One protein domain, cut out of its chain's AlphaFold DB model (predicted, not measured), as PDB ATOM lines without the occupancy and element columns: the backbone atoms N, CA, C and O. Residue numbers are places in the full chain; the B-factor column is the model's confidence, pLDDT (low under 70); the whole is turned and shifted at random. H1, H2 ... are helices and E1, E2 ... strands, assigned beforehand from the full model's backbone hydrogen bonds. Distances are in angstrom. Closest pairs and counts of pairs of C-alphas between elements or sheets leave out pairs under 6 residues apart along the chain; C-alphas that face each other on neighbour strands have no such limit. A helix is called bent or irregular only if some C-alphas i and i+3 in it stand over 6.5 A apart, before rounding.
ATOM      1  N   LEU A 394      27.727  92.448  26.129       92.19
ATOM      2  CA  LEU A 394      26.698  93.467  26.327       92.19
ATOM      3  C   LEU A 394      25.490  93.242  25.402       92.19
ATOM      4  O   LEU A 394      25.616  93.269  24.178       92.19
ATOM      5  N   GLU A 395      24.298  93.097  25.981       92.62
ATOM      6  CA  GLU A 395      23.019  93.124  25.269       92.62
ATOM      7  C   GLU A 395      22.313  94.475  25.480       92.62
ATOM      8  O   GLU A 395      22.228  94.983  26.598       92.62
ATOM      9  N   GLN A 396      21.741  95.045  24.411       95.06
ATOM     10  CA  GLN A 396      20.800  96.159  24.539       95.06
ATOM     11  C   GLN A 396      19.521  95.699  25.257       95.06
ATOM     12  O   GLN A 396      18.834  94.799  24.768       95.06
ATOM     13  N   VAL A 397      19.162  96.381  26.345       96.00
ATOM     14  CA  VAL A 397      17.955  96.163  27.165       96.00
ATOM     15  C   VAL A 397      16.939  97.300  27.095       96.00
ATOM     16  O   VAL A 397      15.810  97.139  27.549       96.00
ATOM     17  N   GLY A 398      17.278  98.430  26.477       95.56
ATOM     18  CA  GLY A 398      16.333  99.527  26.269       95.56
ATOM     19  C   GLY A 398      16.924 100.698  25.495       95.56
ATOM     20  O   GLY A 398      17.985 100.583  24.871       95.56
ATOM     21  N   PHE A 399      16.232 101.829  25.546       96.75
ATOM     22  CA  PHE A 399      16.716 103.128  25.083       96.75
ATOM     23  C   PHE A 399      16.078 104.264  25.889       96.75
ATOM     24  O   PHE A 399      15.172 104.027  26.691       96.75
ATOM     25  N   ILE A 400      16.567 105.486  25.686       96.50
ATOM     26  CA  ILE A 400      15.994 106.700  26.275       96.50
ATOM     27  C   ILE A 400      15.110 107.390  25.225       96.50
ATOM     28  O   ILE A 400      15.615 107.858  24.200       96.50
ATOM     29  N   GLU A 401      13.799 107.448  25.474       95.56
ATOM     30  CA  GLU A 401      12.828 108.229  24.694       95.56
ATOM     31  C   GLU A 401      13.281 109.691  24.633       95.56
ATOM     32  O   GLU A 401      13.771 110.231  25.628       95.56
ATOM     33  N   ASN A 402      13.168 110.314  23.456       94.75
ATOM     34  CA  ASN A 402      13.662 111.669  23.164       94.75
ATOM     35  C   ASN A 402      15.189 111.880  23.339       94.75
ATOM     36  O   ASN A 402      15.705 112.961  23.051       94.75
ATOM     37  N   GLY A 403      15.943 110.856  23.760       92.31
ATOM     38  CA  GLY A 403      17.344 110.964  24.173       92.31
ATOM     39  C   GLY A 403      18.337 111.085  23.016       92.31
ATOM     40  O   GLY A 403      18.849 110.075  22.531       92.31
ATOM     41  N   HIS A 404      18.631 112.317  22.587       91.75
ATOM     42  CA  HIS A 404      19.538 112.602  21.470       91.75
ATOM     43  C   HIS A 404      20.986 112.155  21.755       91.75
ATOM     44  O   HIS A 404      21.688 112.746  22.583       91.75
ATOM     45  N   SER A 405      21.471 111.174  20.986       89.56
ATOM     46  CA  SER A 405      22.750 110.458  21.176       89.56
ATOM     47  C   SER A 405      24.009 111.313  21.376       89.56
ATOM     48  O   SER A 405      24.952 110.858  22.025       89.56
ATOM     49  N   ARG A 406      24.043 112.529  20.811       88.19
ATOM     50  CA  ARG A 406      25.190 113.462  20.874       88.19
ATOM     51  C   ARG A 406      25.010 114.689  21.778       88.19
ATOM     52  O   ARG A 406      25.928 115.499  21.837       88.19
ATOM     53  N   LEU A 407      23.836 114.880  22.390       90.25
ATOM     54  CA  LEU A 407      23.544 116.090  23.179       90.25
ATOM     55  C   LEU A 407      23.524 115.835  24.685       90.25
ATOM     56  O   LEU A 407      23.889 116.738  25.429       90.25
ATOM     57  N   LEU A 408      23.128 114.636  25.127       91.62
ATOM     58  CA  LEU A 408      22.991 114.326  26.554       91.62
ATOM     59  C   LEU A 408      24.247 113.675  27.134       91.62
ATOM     60  O   LEU A 408      24.936 112.897  26.463       91.62
ATOM     61  N   TYR A 409      24.525 113.949  28.406       92.69
ATOM     62  CA  TYR A 409      25.738 113.485  29.065       92.69
ATOM     63  C   TYR A 409      25.568 112.092  29.676       92.69
ATOM     64  O   TYR A 409      25.037 111.907  30.777       92.69
ATOM     65  N   ARG A 410      26.057 111.085  28.940       93.25
ATOM     66  CA  ARG A 410      25.909 109.654  29.263       93.25
ATOM     67  C   ARG A 410      26.298 109.296  30.715       93.25
ATOM     68  O   ARG A 410      25.490 108.614  31.341       93.25
ATOM     69  N   PRO A 411      27.407 109.791  31.312       92.94
ATOM     70  CA  PRO A 411      27.761 109.475  32.703       92.94
ATOM     71  C   PRO A 411      26.734 109.937  33.751       92.94
ATOM     72  O   PRO A 411      26.474 109.219  34.716       92.94
ATOM     73  N   THR A 412      26.097 111.099  33.560       91.50
ATOM     74  CA  THR A 412      25.053 111.590  34.482       91.50
ATOM     75  C   THR A 412      23.747 110.809  34.317       91.50
ATOM     76  O   THR A 412      23.051 110.558  35.301       91.50
ATOM     77  N   LEU A 413      23.439 110.345  33.101       93.44
ATOM     78  CA  LEU A 413      22.320 109.431  32.854       93.44
ATOM     79  C   LEU A 413      22.567 108.051  33.488       93.44
ATOM     80  O   LEU A 413      21.691 107.545  34.184       93.44
ATOM     81  N   GLU A 414      23.766 107.477  33.332       95.19
ATOM     82  CA  GLU A 414      24.163 106.230  34.009       95.19
ATOM     83  C   GLU A 414      24.069 106.349  35.529       95.19
ATOM     84  O   GLU A 414      23.549 105.446  36.183       95.19
ATOM     85  N   LEU A 415      24.526 107.466  36.106       94.06
ATOM     86  CA  LEU A 415      24.461 107.694  37.547       94.06
ATOM     87  C   LEU A 415      23.010 107.741  38.053       94.06
ATOM     88  O   LEU A 415      22.701 107.078  39.044       94.06
ATOM     89  N   LYS A 416      22.114 108.455  37.354       95.25
ATOM     90  CA  LYS A 416      20.672 108.487  37.667       95.25
ATOM     91  C   LYS A 416      20.043 107.093  37.577       95.25
ATOM     92  O   LYS A 416      19.395 106.659  38.525       95.25
ATOM     93  N   ILE A 417      20.288 106.366  36.482       96.50
ATOM     94  CA  ILE A 417      19.766 105.006  36.260       96.50
ATOM     95  C   ILE A 417      20.269 104.048  37.342       96.50
ATOM     96  O   ILE A 417      19.476 103.338  37.954       96.50
ATOM     97  N   ARG A 418      21.574 104.048  37.629       94.81
ATOM     98  CA  ARG A 418      22.190 103.185  38.646       94.81
ATOM     99  C   ARG A 418      21.639 103.460  40.046       94.81
ATOM    100  O   ARG A 418      21.457 102.518  40.809       94.81
ATOM    101  N   ASN A 419      21.395 104.723  40.393       95.00
ATOM    102  CA  ASN A 419      20.842 105.083  41.697       95.00
ATOM    103  C   ASN A 419      19.360 104.666  41.802       95.00
ATOM    104  O   ASN A 419      19.013 103.952  42.737       95.00
ATOM    105  N   GLY A 420      18.529 104.955  40.794       94.62
ATOM    106  CA  GLY A 420      17.137 104.485  40.766       94.62
ATOM    107  C   GLY A 420      17.010 102.953  40.775       94.62
ATOM    108  O   GLY A 420      16.132 102.403  41.435       94.62
ATOM    109  N   LEU A 421      17.923 102.232  40.111       94.31
ATOM    110  CA  LEU A 421      17.970 100.765  40.172       94.31
ATOM    111  C   LEU A 421      18.308 100.252  41.580       94.31
ATOM    112  O   LEU A 421      17.759  99.229  41.983       94.31
ATOM    113  N   LYS A 422      19.161 100.948  42.347       93.06
ATOM    114  CA  LYS A 422      19.387 100.619  43.764       93.06
ATOM    115  C   LYS A 422      18.124 100.818  44.591       93.06
ATOM    116  O   LYS A 422      17.725  99.888  45.276       93.06
ATOM    117  N   GLU A 423      17.457 101.962  44.459       92.94
ATOM    118  CA  GLU A 423      16.205 102.260  45.174       92.94
ATOM    119  C   GLU A 423      15.114 101.206  44.895       92.94
ATOM    120  O   GLU A 423      14.403 100.781  45.805       92.94
ATOM    121  N   VAL A 424      15.020 100.709  43.653       92.25
ATOM    122  CA  VAL A 424      14.118  99.603  43.284       92.25
ATOM    123  C   VAL A 424      14.548  98.258  43.889       92.25
ATOM    124  O   VAL A 424      13.678  97.476  44.272       92.25
ATOM    125  N   MET A 425      15.851  97.966  43.979       90.12
ATOM    126  CA  MET A 425      16.366  96.705  44.543       90.12
ATOM    127  C   MET A 425      16.357  96.659  46.076       90.12
ATOM    128  O   MET A 425      16.186  95.586  46.652       90.12
ATOM    129  N   GLU A 426      16.557  97.802  46.728       88.50
ATOM    130  CA  GLU A 426      16.536  97.971  48.186       88.50
ATOM    131  C   GLU A 426      15.093  98.121  48.714       88.50
ATOM    132  O   GLU A 426      14.824  97.873  49.888       88.50
ATOM    133  N   GLY A 427      14.140  98.477  47.843       84.38
ATOM    134  CA  GLY A 427      12.718  98.572  48.162       84.38
ATOM    135  C   GLY A 427      11.967  97.231  48.158       84.38
ATOM    136  O   GLY A 427      12.192  96.353  47.326       84.38
ATOM    137  N   ASN A 428      10.952  97.120  49.020       80.62
ATOM    138  CA  ASN A 428      10.090  95.934  49.194       80.62
ATOM    139  C   ASN A 428       9.133  95.636  48.007       80.62
ATOM    140  O   ASN A 428       8.043  95.101  48.208       80.62
ATOM    141  N   ARG A 429       9.485  96.020  46.772       84.38
ATOM    142  CA  ARG A 429       8.643  95.866  45.567       84.38
ATOM    143  C   ARG A 429       9.035  94.677  44.685       84.38
ATOM    144  O   ARG A 429       8.308  94.371  43.743       84.38
ATOM    145  N   LEU A 430      10.162  94.018  44.965       90.94
ATOM    146  CA  LEU A 430      10.619  92.851  44.211       90.94
ATOM    147  C   LEU A 430       9.859  91.577  44.597       90.94
ATOM    148  O   LEU A 430       9.682  91.266  45.774       90.94
ATOM    149  N   SER A 431       9.487  90.780  43.596       89.38
ATOM    150  CA  SER A 431       8.970  89.427  43.815       89.38
ATOM    151  C   SER A 431      10.066  88.470  44.321       89.38
ATOM    152  O   SER A 431      11.242  88.643  43.980       89.38
ATOM    153  N   PRO A 432       9.715  87.383  45.038       88.94
ATOM    154  CA  PRO A 432      10.683  86.367  45.460       88.94
ATOM    155  C   PRO A 432      11.493  85.762  44.301       88.94
ATOM    156  O   PRO A 432      12.653  85.402  44.481       88.94
ATOM    157  N   GLN A 433      10.911  85.695  43.096       88.44
ATOM    158  CA  GLN A 433      11.602  85.222  41.893       88.44
ATOM    159  C   GLN A 433      12.672  86.212  41.410       88.44
ATOM    160  O   GLN A 433      13.769  85.785  41.060       88.44
ATOM    161  N   GLN A 434      12.395  87.521  41.431       90.50
ATOM    162  CA  GLN A 434      13.388  88.553  41.104       90.50
ATOM    163  C   GLN A 434      14.511  88.586  42.152       90.50
ATOM    164  O   GLN A 434      15.682  88.612  41.784       90.50
ATOM    165  N   VAL A 435      14.184  88.479  43.447       89.56
ATOM    166  CA  VAL A 435      15.186  88.383  44.528       89.56
ATOM    167  C   VAL A 435      16.071  87.139  44.372       89.56
ATOM    168  O   VAL A 435      17.284  87.222  44.562       89.56
ATOM    169  N   ALA A 436      15.502  85.992  43.986       88.00
ATOM    170  CA  ALA A 436      16.276  84.783  43.698       88.00
ATOM    171  C   ALA A 436      17.162  84.933  42.447       88.00
ATOM    172  O   ALA A 436      18.308  84.498  42.464       88.00
ATOM    173  N   GLN A 437      16.673  85.581  41.383       88.00
ATOM    174  CA  GLN A 437      17.483  85.875  40.194       88.00
ATOM    175  C   GLN A 437      18.668  86.787  40.529       88.00
ATOM    176  O   GLN A 437      19.786  86.470  40.137       88.00
ATOM    177  N   LEU A 438      18.451  87.856  41.304       88.75
ATOM    178  CA  LEU A 438      19.506  88.778  41.742       88.75
ATOM    179  C   LEU A 438      20.599  88.082  42.562       88.75
ATOM    180  O   LEU A 438      21.779  88.330  42.336       88.75
ATOM    181  N   LYS A 439      20.220  87.174  43.472       87.62
ATOM    182  CA  LYS A 439      21.167  86.371  44.271       87.62
ATOM    183  C   LYS A 439      21.984  85.368  43.450       87.62
ATOM    184  O   LYS A 439      23.022  84.923  43.924       87.62
ATOM    185  N   ASN A 440      21.525  85.022  42.247       85.75
ATOM    186  CA  ASN A 440      22.175  84.061  41.355       85.75
ATOM    187  C   ASN A 440      23.041  84.729  40.267       85.75
ATOM    188  O   ASN A 440      23.557  84.030  39.396       85.75
ATOM    189  N   LEU A 441      23.190  86.059  40.279       85.75
ATOM    190  CA  LEU A 441      24.103  86.761  39.376       85.75
ATOM    191  C   LEU A 441      25.551  86.653  39.875       85.75
ATOM    192  O   LEU A 441      25.821  86.787  41.066       85.75
ATOM    193  N   SER A 442      26.495  86.495  38.946       81.56
ATOM    194  CA  SER A 442      27.944  86.537  39.208       81.56
ATOM    195  C   SER A 442      28.452  87.917  39.648       81.56
ATOM    196  O   SER A 442      29.547  88.049  40.191       81.56
ATOM    197  N   SER A 443      27.670  88.959  39.370       84.44
ATOM    198  CA  SER A 443      28.031  90.368  39.498       84.44
ATOM    199  C   SER A 443      26.781  91.220  39.734       84.44
ATOM    200  O   SER A 443      25.673  90.843  39.349       84.44
ATOM    201  N   SER A 444      26.942  92.382  40.370       86.75
ATOM    202  CA  SER A 444      25.839  93.325  40.579       86.75
ATOM    203  C   SER A 444      25.337  93.913  39.256       86.75
ATOM    204  O   SER A 444      26.102  94.068  38.299       86.75
ATOM    205  N   ILE A 445      24.042  94.247  39.191       89.62
ATOM    206  CA  ILE A 445      23.445  94.771  37.957       89.62
ATOM    207  C   ILE A 445      24.079  96.105  37.577       89.62
ATOM    208  O   ILE A 445      24.063  97.066  38.350       89.62
ATOM    209  N   ARG A 446      24.591  96.168  36.344       89.31
ATOM    210  CA  ARG A 446      25.155  97.379  35.752       89.31
ATOM    211  C   ARG A 446      24.481  97.665  34.418       89.31
ATOM    212  O   ARG A 446      24.516  96.837  33.511       89.31
ATOM    213  N   VAL A 447      23.891  98.850  34.299       94.69
ATOM    214  CA  VAL A 447      23.359  99.383  33.040       94.69
ATOM    215  C   VAL A 447      24.262 100.526  32.589       94.69
ATOM    216  O   VAL A 447      24.583 101.408  33.382       94.69
ATOM    217  N   GLU A 448      24.677 100.482  31.328       95.12
ATOM    218  CA  GLU A 448      25.538 101.466  30.672       95.12
ATOM    219  C   GLU A 448      24.766 102.194  29.562       95.12
ATOM    220  O   GLU A 448      23.935 101.596  28.866       95.12
ATOM    221  N   CYS A 449      25.071 103.474  29.351       95.88
ATOM    222  CA  CYS A 449      24.466 104.331  28.336       95.88
ATOM    223  C   CYS A 449      25.402 104.449  27.131       95.88
ATOM    224  O   CYS A 449      26.402 105.167  27.158       95.88
ATOM    225  N   HIS A 450      25.044 103.791  26.032       94.62
ATOM    226  CA  HIS A 450      25.818 103.789  24.790       94.62
ATOM    227  C   HIS A 450      25.126 104.641  23.720       94.62
ATOM    228  O   HIS A 450      23.902 104.762  23.714       94.62
ATOM    229  N   ARG A 451      25.880 105.202  22.767       93.19
ATOM    230  CA  ARG A 451      25.288 105.632  21.487       93.19
ATOM    231  C   ARG A 451      24.879 104.373  20.718       93.19
ATOM    232  O   ARG A 451      25.603 103.382  20.744       93.19
ATOM    233  N   GLY A 452      23.726 104.382  20.056       92.69
ATOM    234  CA  GLY A 452      23.310 103.222  19.272       92.69
ATOM    235  C   GLY A 452      22.023 103.418  18.488       92.69
ATOM    236  O   GLY A 452      21.309 104.409  18.644       92.69
ATOM    237  N   THR A 453      21.727 102.446  17.626       93.25
ATOM    238  CA  THR A 453      20.553 102.488  16.755       93.25
ATOM    239  C   THR A 453      19.371 101.728  17.353       93.25
ATOM    240  O   THR A 453      19.431 100.511  17.521       93.25
ATOM    241  N   VAL A 454      18.254 102.415  17.583       92.19
ATOM    242  CA  VAL A 454      16.959 101.789  17.887       92.19
ATOM    243  C   VAL A 454      16.219 101.521  16.575       92.19
ATOM    244  O   VAL A 454      16.234 102.357  15.670       92.19
ATOM    245  N   ARG A 455      15.578 100.352  16.452       91.12
ATOM    246  CA  ARG A 455      14.780  99.960  15.277       91.12
ATOM    247  C   ARG A 455      13.422  99.426  15.719       91.12
ATOM    248  O   ARG A 455      13.366  98.546  16.576       91.12
ATOM    249  N   ALA A 456      12.347  99.945  15.135       89.75
ATOM    250  CA  ALA A 456      10.968  99.580  15.471       89.75
ATOM    251  C   ALA A 456      10.038  99.736  14.254       89.75
ATOM    252  O   ALA A 456      10.479 100.162  13.190       89.75
ATOM    253  N   GLY A 457       8.754  99.393  14.388       86.19
ATOM    254  CA  GLY A 457       7.808  99.405  13.266       86.19
ATOM    255  C   GLY A 457       7.797  98.107  12.440       86.19
ATOM    256  O   GLY A 457       8.565  97.174  12.706       86.19
ATOM    257  N   PRO A 458       6.900  98.010  11.441       83.69
ATOM    258  CA  PRO A 458       6.758  96.823  10.603       83.69
ATOM    259  C   PRO A 458       8.011  96.588   9.749       83.69
ATOM    260  O   PRO A 458       8.637  97.524   9.265       83.69
ATOM    261  N   TYR A 459       8.349  95.321   9.492       78.94
ATOM    262  CA  TYR A 459       9.604  94.911   8.834       78.94
ATOM    263  C   TYR A 459       9.899  95.603   7.483       78.94
ATOM    264  O   TYR A 459      11.060  95.787   7.128       78.94
ATOM    265  N   GLN A 460       8.870  96.000   6.724       81.81
ATOM    266  CA  GLN A 460       9.025  96.690   5.432       81.81
ATOM    267  C   GLN A 460       9.214  98.215   5.549       81.81
ATOM    268  O   GLN A 460       9.626  98.848   4.581       81.81
ATOM    269  N   GLN A 461       8.895  98.805   6.704       83.31
ATOM    270  CA  GLN A 461       8.940 100.245   6.978       83.31
ATOM    271  C   GLN A 461       9.426 100.464   8.420       83.31
ATOM    272  O   GLN A 461       8.725 101.039   9.252       83.31
ATOM    273  N   GLN A 462      10.613  99.935   8.737       88.38
ATOM    274  CA  GLN A 462      11.196 100.122  10.062       88.38
ATOM    275  C   GLN A 462      11.657 101.566  10.250       88.38
ATOM    276  O   GLN A 462      12.430 102.094   9.451       88.38
ATOM    277  N   VAL A 463      11.219 102.168  11.351       90.19
ATOM    278  CA  VAL A 463      11.740 103.435  11.857       90.19
ATOM    279  C   VAL A 463      13.094 103.167  12.507       90.19
ATOM    280  O   VAL A 463      13.277 102.154  13.190       90.19
ATOM    281  N   VAL A 464      14.051 104.063  12.273       92.56
ATOM    282  CA  VAL A 464      15.444 103.939  12.710       92.56
ATOM    283  C   VAL A 464      15.845 105.234  13.415       92.56
ATOM    284  O   VAL A 464      15.706 106.304  12.830       92.56
ATOM    285  N   CYS A 465      16.337 105.140  14.649       92.69
ATOM    286  CA  CYS A 465      16.715 106.283  15.486       92.69
ATOM    287  C   CYS A 465      18.143 106.117  16.029       92.69
ATOM    288  O   CYS A 465      18.478 105.040  16.521       92.69
ATOM    289  N   GLU A 466      18.966 107.171  15.994       93.50
ATOM    290  CA  GLU A 466      20.263 107.227  16.689       93.50
ATOM    291  C   GLU A 466      20.122 107.888  18.069       93.50
ATOM    292  O   GLU A 466      20.383 109.080  18.253       93.50
ATOM    293  N   GLY A 467      19.714 107.092  19.054       93.00
ATOM    294  CA  GLY A 467      19.508 107.533  20.432       93.00
ATOM    295  C   GLY A 467      20.597 107.066  21.398       93.00
ATOM    296  O   GLY A 467      21.633 106.513  21.013       93.00
ATOM    297  N   ILE A 468      20.328 107.267  22.686       95.81
ATOM    298  CA  ILE A 468      21.054 106.591  23.763       95.81
ATOM    299  C   ILE A 468      20.381 105.242  24.023       95.81
ATOM    300  O   ILE A 468      19.201 105.178  24.371       95.81
ATOM    301  N   VAL A 469      21.139 104.163  23.839       97.00
ATOM    302  CA  VAL A 469      20.707 102.785  24.089       97.00
ATOM    303  C   VAL A 469      21.261 102.298  25.422       97.00
ATOM    304  O   VAL A 469      22.412 102.567  25.768       97.00
ATOM    305  N   LEU A 470      20.441 101.563  26.168       97.50
ATOM    306  CA  LEU A 470      20.834 100.986  27.450       97.50
ATOM    307  C   LEU A 470      21.380  99.577  27.208       97.50
ATOM    308  O   LEU A 470      20.651  98.729  26.686       97.50
ATOM    309  N   LYS A 471      22.647  99.335  27.564       96.31
ATOM    310  CA  LYS A 471      23.318  98.025  27.488       96.31
ATOM    311  C   LYS A 471      23.571  97.465  28.899       96.31
ATOM    312  O   LYS A 471      23.724  98.223  29.852       96.31
ATOM    313  N   THR A 472      23.624  96.144  29.036       95.56
ATOM    314  CA  THR A 472      24.008  95.417  30.266       95.56
ATOM    315  C   THR A 472      24.534  94.026  29.893       95.56
ATOM    316  O   THR A 472      24.415  93.635  28.731       95.56
ATOM    317  N   ALA A 473      25.102  93.264  30.828       92.75
ATOM    318  CA  ALA A 473      25.540  91.893  30.558       92.75
ATOM    319  C   ALA A 473      24.365  91.001  30.103       92.75
ATOM    320  O   ALA A 473      23.259  91.080  30.642       92.75
ATOM    321  N   LYS A 474      24.586  90.123  29.121       90.75
ATOM    322  CA  LYS A 474      23.569  89.216  28.555       90.75
ATOM    323  C   LYS A 474      22.998  88.246  29.602       90.75
ATOM    324  O   LYS A 474      21.830  87.873  29.509       90.75
ATOM    325  N   SER A 475      23.771  87.888  30.626       89.81
ATOM    326  CA  SER A 475      23.289  87.155  31.809       89.81
ATOM    327  C   SER A 475      22.277  87.960  32.642       89.81
ATOM    328  O   SER A 475      21.259  87.422  33.083       89.81
ATOM    329  N   GLN A 476      22.516  89.264  32.803       92.50
ATOM    330  CA  GLN A 476      21.679  90.209  33.548       92.50
ATOM    331  C   GLN A 476      20.471  90.718  32.738       92.50
ATOM    332  O   GLN A 476      19.523  91.247  33.321       92.50
ATOM    333  N   SER A 477      20.465  90.568  31.406       92.31
ATOM    334  CA  SER A 477      19.596  91.352  30.512       92.31
ATOM    335  C   SER A 477      18.095  91.221  30.792       92.31
ATOM    336  O   SER A 477      17.364  92.210  30.720       92.31
ATOM    337  N   LYS A 478      17.632  90.031  31.190       91.06
ATOM    338  CA  LYS A 478      16.227  89.779  31.555       91.06
ATOM    339  C   LYS A 478      15.804  90.542  32.809       91.06
ATOM    340  O   LYS A 478      14.857  91.317  32.750       91.06
ATOM    341  N   ILE A 479      16.515  90.349  33.920       93.12
ATOM    342  CA  ILE A 479      16.199  91.013  35.191       93.12
ATOM    343  C   ILE A 479      16.411  92.530  35.083       93.12
ATOM    344  O   ILE A 479      15.613  93.295  35.616       93.12
ATOM    345  N   ALA A 480      17.398  92.983  34.304       94.88
ATOM    346  CA  ALA A 480      17.584  94.400  34.009       94.88
ATOM    347  C   ALA A 480      16.392  95.010  33.244       94.88
ATOM    348  O   ALA A 480      15.953  96.095  33.611       94.88
ATOM    349  N   MET A 481      15.822  94.333  32.234       94.62
ATOM    350  CA  MET A 481      14.613  94.821  31.542       94.62
ATOM    351  C   MET A 481      13.408  94.964  32.483       94.62
ATOM    352  O   MET A 481      12.675  95.944  32.369       94.62
ATOM    353  N   GLU A 482      13.228  94.031  33.421       92.81
ATOM    354  CA  GLU A 482      12.168  94.113  34.435       92.81
ATOM    355  C   GLU A 482      12.401  95.297  35.387       92.81
ATOM    356  O   GLU A 482      11.518  96.139  35.544       92.81
ATOM    357  N   LEU A 483      13.603  95.431  35.963       94.31
ATOM    358  CA  LEU A 483      13.920  96.521  36.895       94.31
ATOM    359  C   LEU A 483      13.858  97.903  36.230       94.31
ATOM    360  O   LEU A 483      13.359  98.846  36.841       94.31
ATOM    361  N   LEU A 484      14.294  98.026  34.971       95.75
ATOM    362  CA  LEU A 484      14.165  99.265  34.192       95.75
ATOM    363  C   LEU A 484      12.695  99.669  33.965       95.75
ATOM    364  O   LEU A 484      12.431 100.853  33.781       95.75
ATOM    365  N   SER A 485      11.745  98.724  34.010       93.25
ATOM    366  CA  SER A 485      10.296  98.996  33.942       93.25
ATOM    367  C   SER A 485       9.661  99.370  35.291       93.25
ATOM    368  O   SER A 485       8.517  99.812  35.334       93.25
ATOM    369  N   MET A 486      10.402  99.212  36.394       93.12
ATOM    370  CA  MET A 486       9.977  99.595  37.748       93.12
ATOM    371  C   MET A 486      10.471 100.994  38.162       93.12
ATOM    372  O   MET A 486      10.088 101.480  39.230       93.12
ATOM    373  N   LEU A 487      11.319 101.626  37.343       94.31
ATOM    374  CA  LEU A 487      11.810 102.992  37.543       94.31
ATOM    375  C   LEU A 487      10.691 104.023  37.296       94.31
ATOM    376  O   LEU A 487       9.819 103.782  36.464       94.31
ATOM    377  N   PRO A 488      10.700 105.183  37.981       92.31
ATOM    378  CA  PRO A 488       9.713 106.228  37.736       92.31
ATOM    379  C   PRO A 488       9.976 106.946  36.404       92.31
ATOM    380  O   PRO A 488      11.119 107.294  36.102       92.31
ATOM    381  N   ASP A 489       8.911 107.253  35.654       89.69
ATOM    382  CA  ASP A 489       8.969 107.958  34.358       89.69
ATOM    383  C   ASP A 489       9.800 109.253  34.398       89.69
ATOM    384  O   ASP A 489      10.427 109.623  33.411       89.69
ATOM    385  N   THR A 490       9.811 109.938  35.545       91.81
ATOM    386  CA  THR A 490      10.485 111.225  35.768       91.81
ATOM    387  C   THR A 490      11.952 111.112  36.204       91.81
ATOM    388  O   THR A 490      12.586 112.142  36.432       91.81
ATOM    389  N   LEU A 491      12.534 109.905  36.300       94.00
ATOM    390  CA  LEU A 491      13.914 109.687  36.778       94.00
ATOM    391  C   LEU A 491      14.967 110.507  36.009       94.00
ATOM    392  O   LEU A 491      15.986 110.917  36.569       94.00
ATOM    393  N   LEU A 492      14.734 110.740  34.716       92.56
ATOM    394  CA  LEU A 492      15.639 111.490  33.842       92.56
ATOM    395  C   LEU A 492      15.193 112.948  33.609       92.56
ATOM    396  O   LEU A 492      15.895 113.688  32.921       92.56
ATOM    397  N   GLY A 493      14.092 113.379  34.231       87.94
ATOM    398  CA  GLY A 493      13.401 114.648  33.987       87.94
ATOM    399  C   GLY A 493      12.040 114.442  33.314       87.94
ATOM    400  O   GLY A 493      11.586 113.317  33.137       87.94
ATOM    401  N   GLU A 494      11.372 115.529  32.931       87.81
ATOM    402  CA  GLU A 494      10.021 115.473  32.338       87.81
ATOM    403  C   GLU A 494      10.016 115.028  30.863       87.81
ATOM    404  O   GLU A 494       9.031 114.467  30.381       87.81
ATOM    405  N   TYR A 495      11.118 115.280  30.146       89.81
ATOM    406  CA  TYR A 495      11.220 115.128  28.688       89.81
ATOM    407  C   TYR A 495      11.842 113.809  28.219       89.81
ATOM    408  O   TYR A 495      11.662 113.443  27.058       89.81
ATOM    409  N   TYR A 496      12.577 113.107  29.084       94.00
ATOM    410  CA  TYR A 496      13.309 111.883  28.749       94.00
ATOM    411  C   TYR A 496      12.792 110.726  29.597       94.00
ATOM    412  O   TYR A 496      12.731 110.846  30.819       94.00
ATOM    413  N   ARG A 497      12.474 109.592  28.970       95.06
ATOM    414  CA  ARG A 497      11.968 108.397  29.664       95.06
ATOM    415  C   ARG A 497      12.762 107.162  29.294       95.06
ATOM    416  O   ARG A 497      13.354 107.087  28.221       95.06
ATOM    417  N   ILE A 498      12.772 106.178  30.182       96.50
ATOM    418  CA  ILE A 498      13.415 104.888  29.939       96.50
ATOM    419  C   ILE A 498      12.394 103.971  29.275       96.50
ATOM    420  O   ILE A 498      11.324 103.736  29.828       96.50
ATOM    421  N   ILE A 499      12.733 103.432  28.105       95.94
ATOM    422  CA  ILE A 499      11.899 102.476  27.373       95.94
ATOM    423  C   ILE A 499      12.610 101.115  27.362       95.94
ATOM    424  O   ILE A 499      13.531 100.898  26.560       95.94
ATOM    425  N   PRO A 500      12.220 100.177  28.247       95.12
ATOM    426  CA  PRO A 500      12.697  98.802  28.208       95.12
ATOM    427  C   PRO A 500      12.310  98.104  26.900       95.12
ATOM    428  O   PRO A 500      11.173  98.176  26.431       95.12
ATOM    429  N   LYS A 501      13.252  97.345  26.343       92.56
ATOM    430  CA  LYS A 501      13.090  96.538  25.122       92.56
ATOM    431  C   LYS A 501      11.990  95.476  25.253       92.56
ATOM    432  O   LYS A 501      11.380  95.105  24.252       92.56
ATOM    433  N   SER A 502      11.701  95.022  26.475       89.88
ATOM    434  CA  SER A 502      10.583  94.125  26.793       89.88
ATOM    435  C   SER A 502       9.219  94.712  26.404       89.88
ATOM    436  O   SER A 502       8.367  93.968  25.909       89.88
ATOM    437  N   LEU A 503       9.027  96.035  26.513       90.19
ATOM    438  CA  LEU A 503       7.772  96.705  26.146       90.19
ATOM    439  C   LEU A 503       7.423  96.548  24.660       90.19
ATOM    440  O   LEU A 503       6.244  96.516  24.321       90.19
ATOM    441  N   GLY A 504       8.409  96.372  23.773       87.12
ATOM    442  CA  GLY A 504       8.163  96.143  22.343       87.12
ATOM    443  C   GLY A 504       7.350  94.876  22.047       87.12
ATOM    444  O   GLY A 504       6.626  94.829  21.053       87.12
ATOM    445  N   ASN A 505       7.404  93.874  22.934       86.19
ATOM    446  CA  ASN A 505       6.587  92.662  22.835       86.19
ATOM    447  C   ASN A 505       5.150  92.866  23.349       86.19
ATOM    448  O   ASN A 505       4.246  92.167  22.900       86.19
ATOM    449  N   LEU A 506       4.943  93.802  24.283       89.56
ATOM    450  CA  LEU A 506       3.648  94.071  24.926       89.56
ATOM    451  C   LEU A 506       2.826  95.118  24.159       89.56
ATOM    452  O   LEU A 506       1.625  94.955  23.977       89.56
ATOM    453  N   LEU A 507       3.486  96.175  23.679       89.69
ATOM    454  CA  LEU A 507       2.885  97.253  22.883       89.69
ATOM    455  C   LEU A 507       2.717  96.874  21.402       89.69
ATOM    456  O   LEU A 507       1.958  97.511  20.671       89.69
ATOM    457  N   GLY A 508       3.444  95.853  20.943       88.56
ATOM    458  CA  GLY A 508       3.503  95.464  19.540       88.56
ATOM    459  C   GLY A 508       4.281  96.451  18.662       88.56
ATOM    460  O   GLY A 508       4.644  97.563  19.055       88.56
ATOM    461  N   TYR A 509       4.546  96.030  17.423       87.88
ATOM    462  CA  TYR A 509       5.444  96.750  16.515       87.88
ATOM    463  C   TYR A 509       4.921  98.129  16.079       87.88
ATOM    464  O   TYR A 509       5.735  98.990  15.756       87.88
ATOM    465  N   GLU A 510       3.603  98.359  16.069       88.75
ATOM    466  CA  GLU A 510       3.025  99.650  15.675       88.75
ATOM    467  C   GLU A 510       3.249 100.737  16.727       88.75
ATOM    468  O   GLU A 510       3.818 101.779  16.408       88.75
ATOM    469  N   LEU A 511       2.832 100.507  17.977       91.69
ATOM    470  CA  LEU A 511       2.973 101.494  19.053       91.69
ATOM    471  C   LEU A 511       4.447 101.713  19.408       91.69
ATOM    472  O   LEU A 511       4.888 102.855  19.493       91.69
ATOM    473  N   TYR A 512       5.235 100.638  19.505       92.69
ATOM    474  CA  TYR A 512       6.684 100.747  19.703       92.69
ATOM    475  C   TYR A 512       7.374 101.445  18.511       92.69
ATOM    476  O   TYR A 512       8.333 102.190  18.690       92.69
ATOM    477  N   GLY A 513       6.847 101.271  17.291       92.44
ATOM    478  CA  GLY A 513       7.258 102.019  16.099       92.44
ATOM    479  C   GLY A 513       6.980 103.520  16.188       92.44
ATOM    480  O   GLY A 513       7.829 104.310  15.778       92.44
ATOM    481  N   ARG A 514       5.834 103.918  16.759       93.62
ATOM    482  CA  ARG A 514       5.481 105.331  16.981       93.62
ATOM    483  C   ARG A 514       6.389 105.986  18.017       93.62
ATOM    484  O   ARG A 514       6.975 107.001  17.687       93.62
ATOM    485  N   ILE A 515       6.636 105.358  19.171       94.62
ATOM    486  CA  ILE A 515       7.559 105.887  20.204       94.62
ATOM    487  C   ILE A 515       8.947 106.208  19.608       94.62
ATOM    488  O   ILE A 515       9.537 107.252  19.890       94.62
ATOM    489  N   VAL A 516       9.464 105.338  18.733       94.56
ATOM    490  CA  VAL A 516      10.751 105.562  18.051       94.56
ATOM    491  C   VAL A 516      10.655 106.651  16.971       94.56
ATOM    492  O   VAL A 516      11.609 107.406  16.802       94.56
ATOM    493  N   ALA A 517       9.525 106.785  16.270       94.19
ATOM    494  CA  ALA A 517       9.298 107.877  15.315       94.19
ATOM    495  C   ALA A 517       9.166 109.237  16.009       94.19
ATOM    496  O   ALA A 517       9.788 110.203  15.582       94.19
ATOM    497  N   ASP A 518       8.413 109.297  17.103       95.00
ATOM    498  CA  ASP A 518       8.203 110.502  17.898       95.00
ATOM    499  C   ASP A 518       9.503 110.930  18.592       95.00
ATOM    500  O   ASP A 518       9.824 112.116  18.593       95.00
ATOM    501  N   THR A 519      10.335 109.972  19.024       95.25
ATOM    502  CA  THR A 519      11.717 110.236  19.457       95.25
ATOM    503  C   THR A 519      12.558 110.887  18.347       95.25
ATOM    504  O   THR A 519      13.263 111.852  18.630       95.25
ATOM    505  N   VAL A 520      12.495 110.415  17.092       94.25
ATOM    506  CA  VAL A 520      13.213 111.053  15.961       94.25
ATOM    507  C   VAL A 520      12.665 112.455  15.688       94.25
ATOM    508  O   VAL A 520      13.437 113.408  15.640       94.25
ATOM    509  N   ASN A 521      11.339 112.599  15.592       94.56
ATOM    510  CA  ASN A 521      10.670 113.884  15.379       94.56
ATOM    511  C   ASN A 521      11.054 114.909  16.462       94.56
ATOM    512  O   ASN A 521      11.278 116.077  16.153       94.56
ATOM    513  N   PHE A 522      11.154 114.482  17.725       94.00
ATOM    514  CA  PHE A 522      11.598 115.326  18.830       94.00
ATOM    515  C   PHE A 522      13.076 115.702  18.680       94.00
ATOM    516  O   PHE A 522      13.396 116.891  18.687       94.00
ATOM    517  N   GLN A 523      13.963 114.719  18.474       92.69
ATOM    518  CA  GLN A 523      15.406 114.922  18.280       92.69
ATOM    519  C   GLN A 523      15.718 115.910  17.146       92.69
ATOM    520  O   GLN A 523      16.549 116.801  17.334       92.69
ATOM    521  N   ASP A 524      15.012 115.819  16.015       90.50
ATOM    522  CA  ASP A 524      15.172 116.722  14.868       90.50
ATOM    523  C   ASP A 524      14.855 118.190  15.204       90.50
ATOM    524  O   ASP A 524      15.379 119.094  14.544       90.50
ATOM    525  N   THR A 525      14.068 118.462  16.254       92.25
ATOM    526  CA  THR A 525      13.799 119.828  16.744       92.25
ATOM    527  C   THR A 525      14.820 120.347  17.761       92.25
ATOM    528  O   THR A 525      14.755 121.523  18.117       92.25
ATOM    529  N   LEU A 526      15.772 119.536  18.235       92.31
ATOM    530  CA  LEU A 526      16.713 119.937  19.291       92.31
ATOM    531  C   LEU A 526      17.959 120.631  18.740       92.31
ATOM    532  O   LEU A 526      18.557 120.194  17.757       92.31
TER     533      LEU A 526
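What this domain is: This is residues 394 to 526 of the 855 residues of an uncharacterized protein of Fragilariopsis cylindrus CCMP1102 (UniProt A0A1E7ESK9). A strongly twisted sheet of four strands, E2, E3, E1 and E4, curls round the long, kinked helix H4 on one face, while H1 and H3 cover part of the other face. H2 lies off the sheet, next to H3, and makes one end of the longest axis. The printed part has 133 residues with four named helices and four named strands, in the order E1, H1, H2, E2, E3, H3, E4, H4; the sheet's order is E2 - E3 - E1 - E4, all antiparallel. The class is mixed, helices and strands, and the whole is compact, with a radius of gyration of the C-alphas of 14.7 A and spans of 41 by 30 by 24 A.

Where its parts are: E1, residues 394 to 404, begins at C-alpha 394 (26.698, 93.467, 26.327), is 21.0 A long and bends by 98 degrees at residue 401. E2, residues 448 to 456, is 21.1 A long, and E3, residues 463 to 473, is 25.9 A long. E4 is residues 497 to 500, 9.7 A. H1, residues 410 to 426, is 24.1 A long; H2, residues 432 to 439, is 10.6 A, and H3, residues 477 to 484, is 10.3 A. H4, residues 503 to 524, is 24.1 A long and ends at C-alpha 524 (15.172, 116.722, 14.868). H4 is irregular, with C-alphas 506 and 509 9.0 A apart, and has a kink of 98 degrees near residue 510.

How they stand to each other: In the hairpin of E2 and E3, N 450 and O 469 are within hydrogen-bond range at 2.9 A. Between E3 and E1, N 397 and O 470 are 2.8 A apart; between E1 and E4, N 401 and O 497 are 2.8 A apart. The sheet and its helices form three layers, helices on both faces of a sheet: H1 and H3 on one face, H4 on the other. The closest C-alphas of E1 and H4 are those of Asn 402 and Thr 519, 4.4 A. H3 runs along the strands, at 10 degrees to E1 on the local plane and at a height over the sheet of 8.0 A. H1, at a height of 6.0 A, runs across them, at 73 degrees to E2 on the local plane. With residues 421 to 424 alone H1 only just touches H3, with 3 pairs of C-alphas within 8 A, the closest being Leu 421 and Leu 483 at 6.7 A. H2 is not on the sheet; it only just touches H3, also with 3 pairs, the closest C-alphas being those of Gln 434 and Ile 479, 7.0 A. H2 and H4 are apart. In H1, H2 and H3 every O i to N i+4 pair is within hydrogen-bond range; in H4, 15 of 18 are.

The domain as a whole: The two C-alphas farthest apart, those of Ala 436 and Thr 525, are 44.3 A apart. The printed part has no cut. The link from H3 to E4, residues 485 to 496, is long. The mean pLDDT of the printed part is 91.6, and no printed residue is under 70.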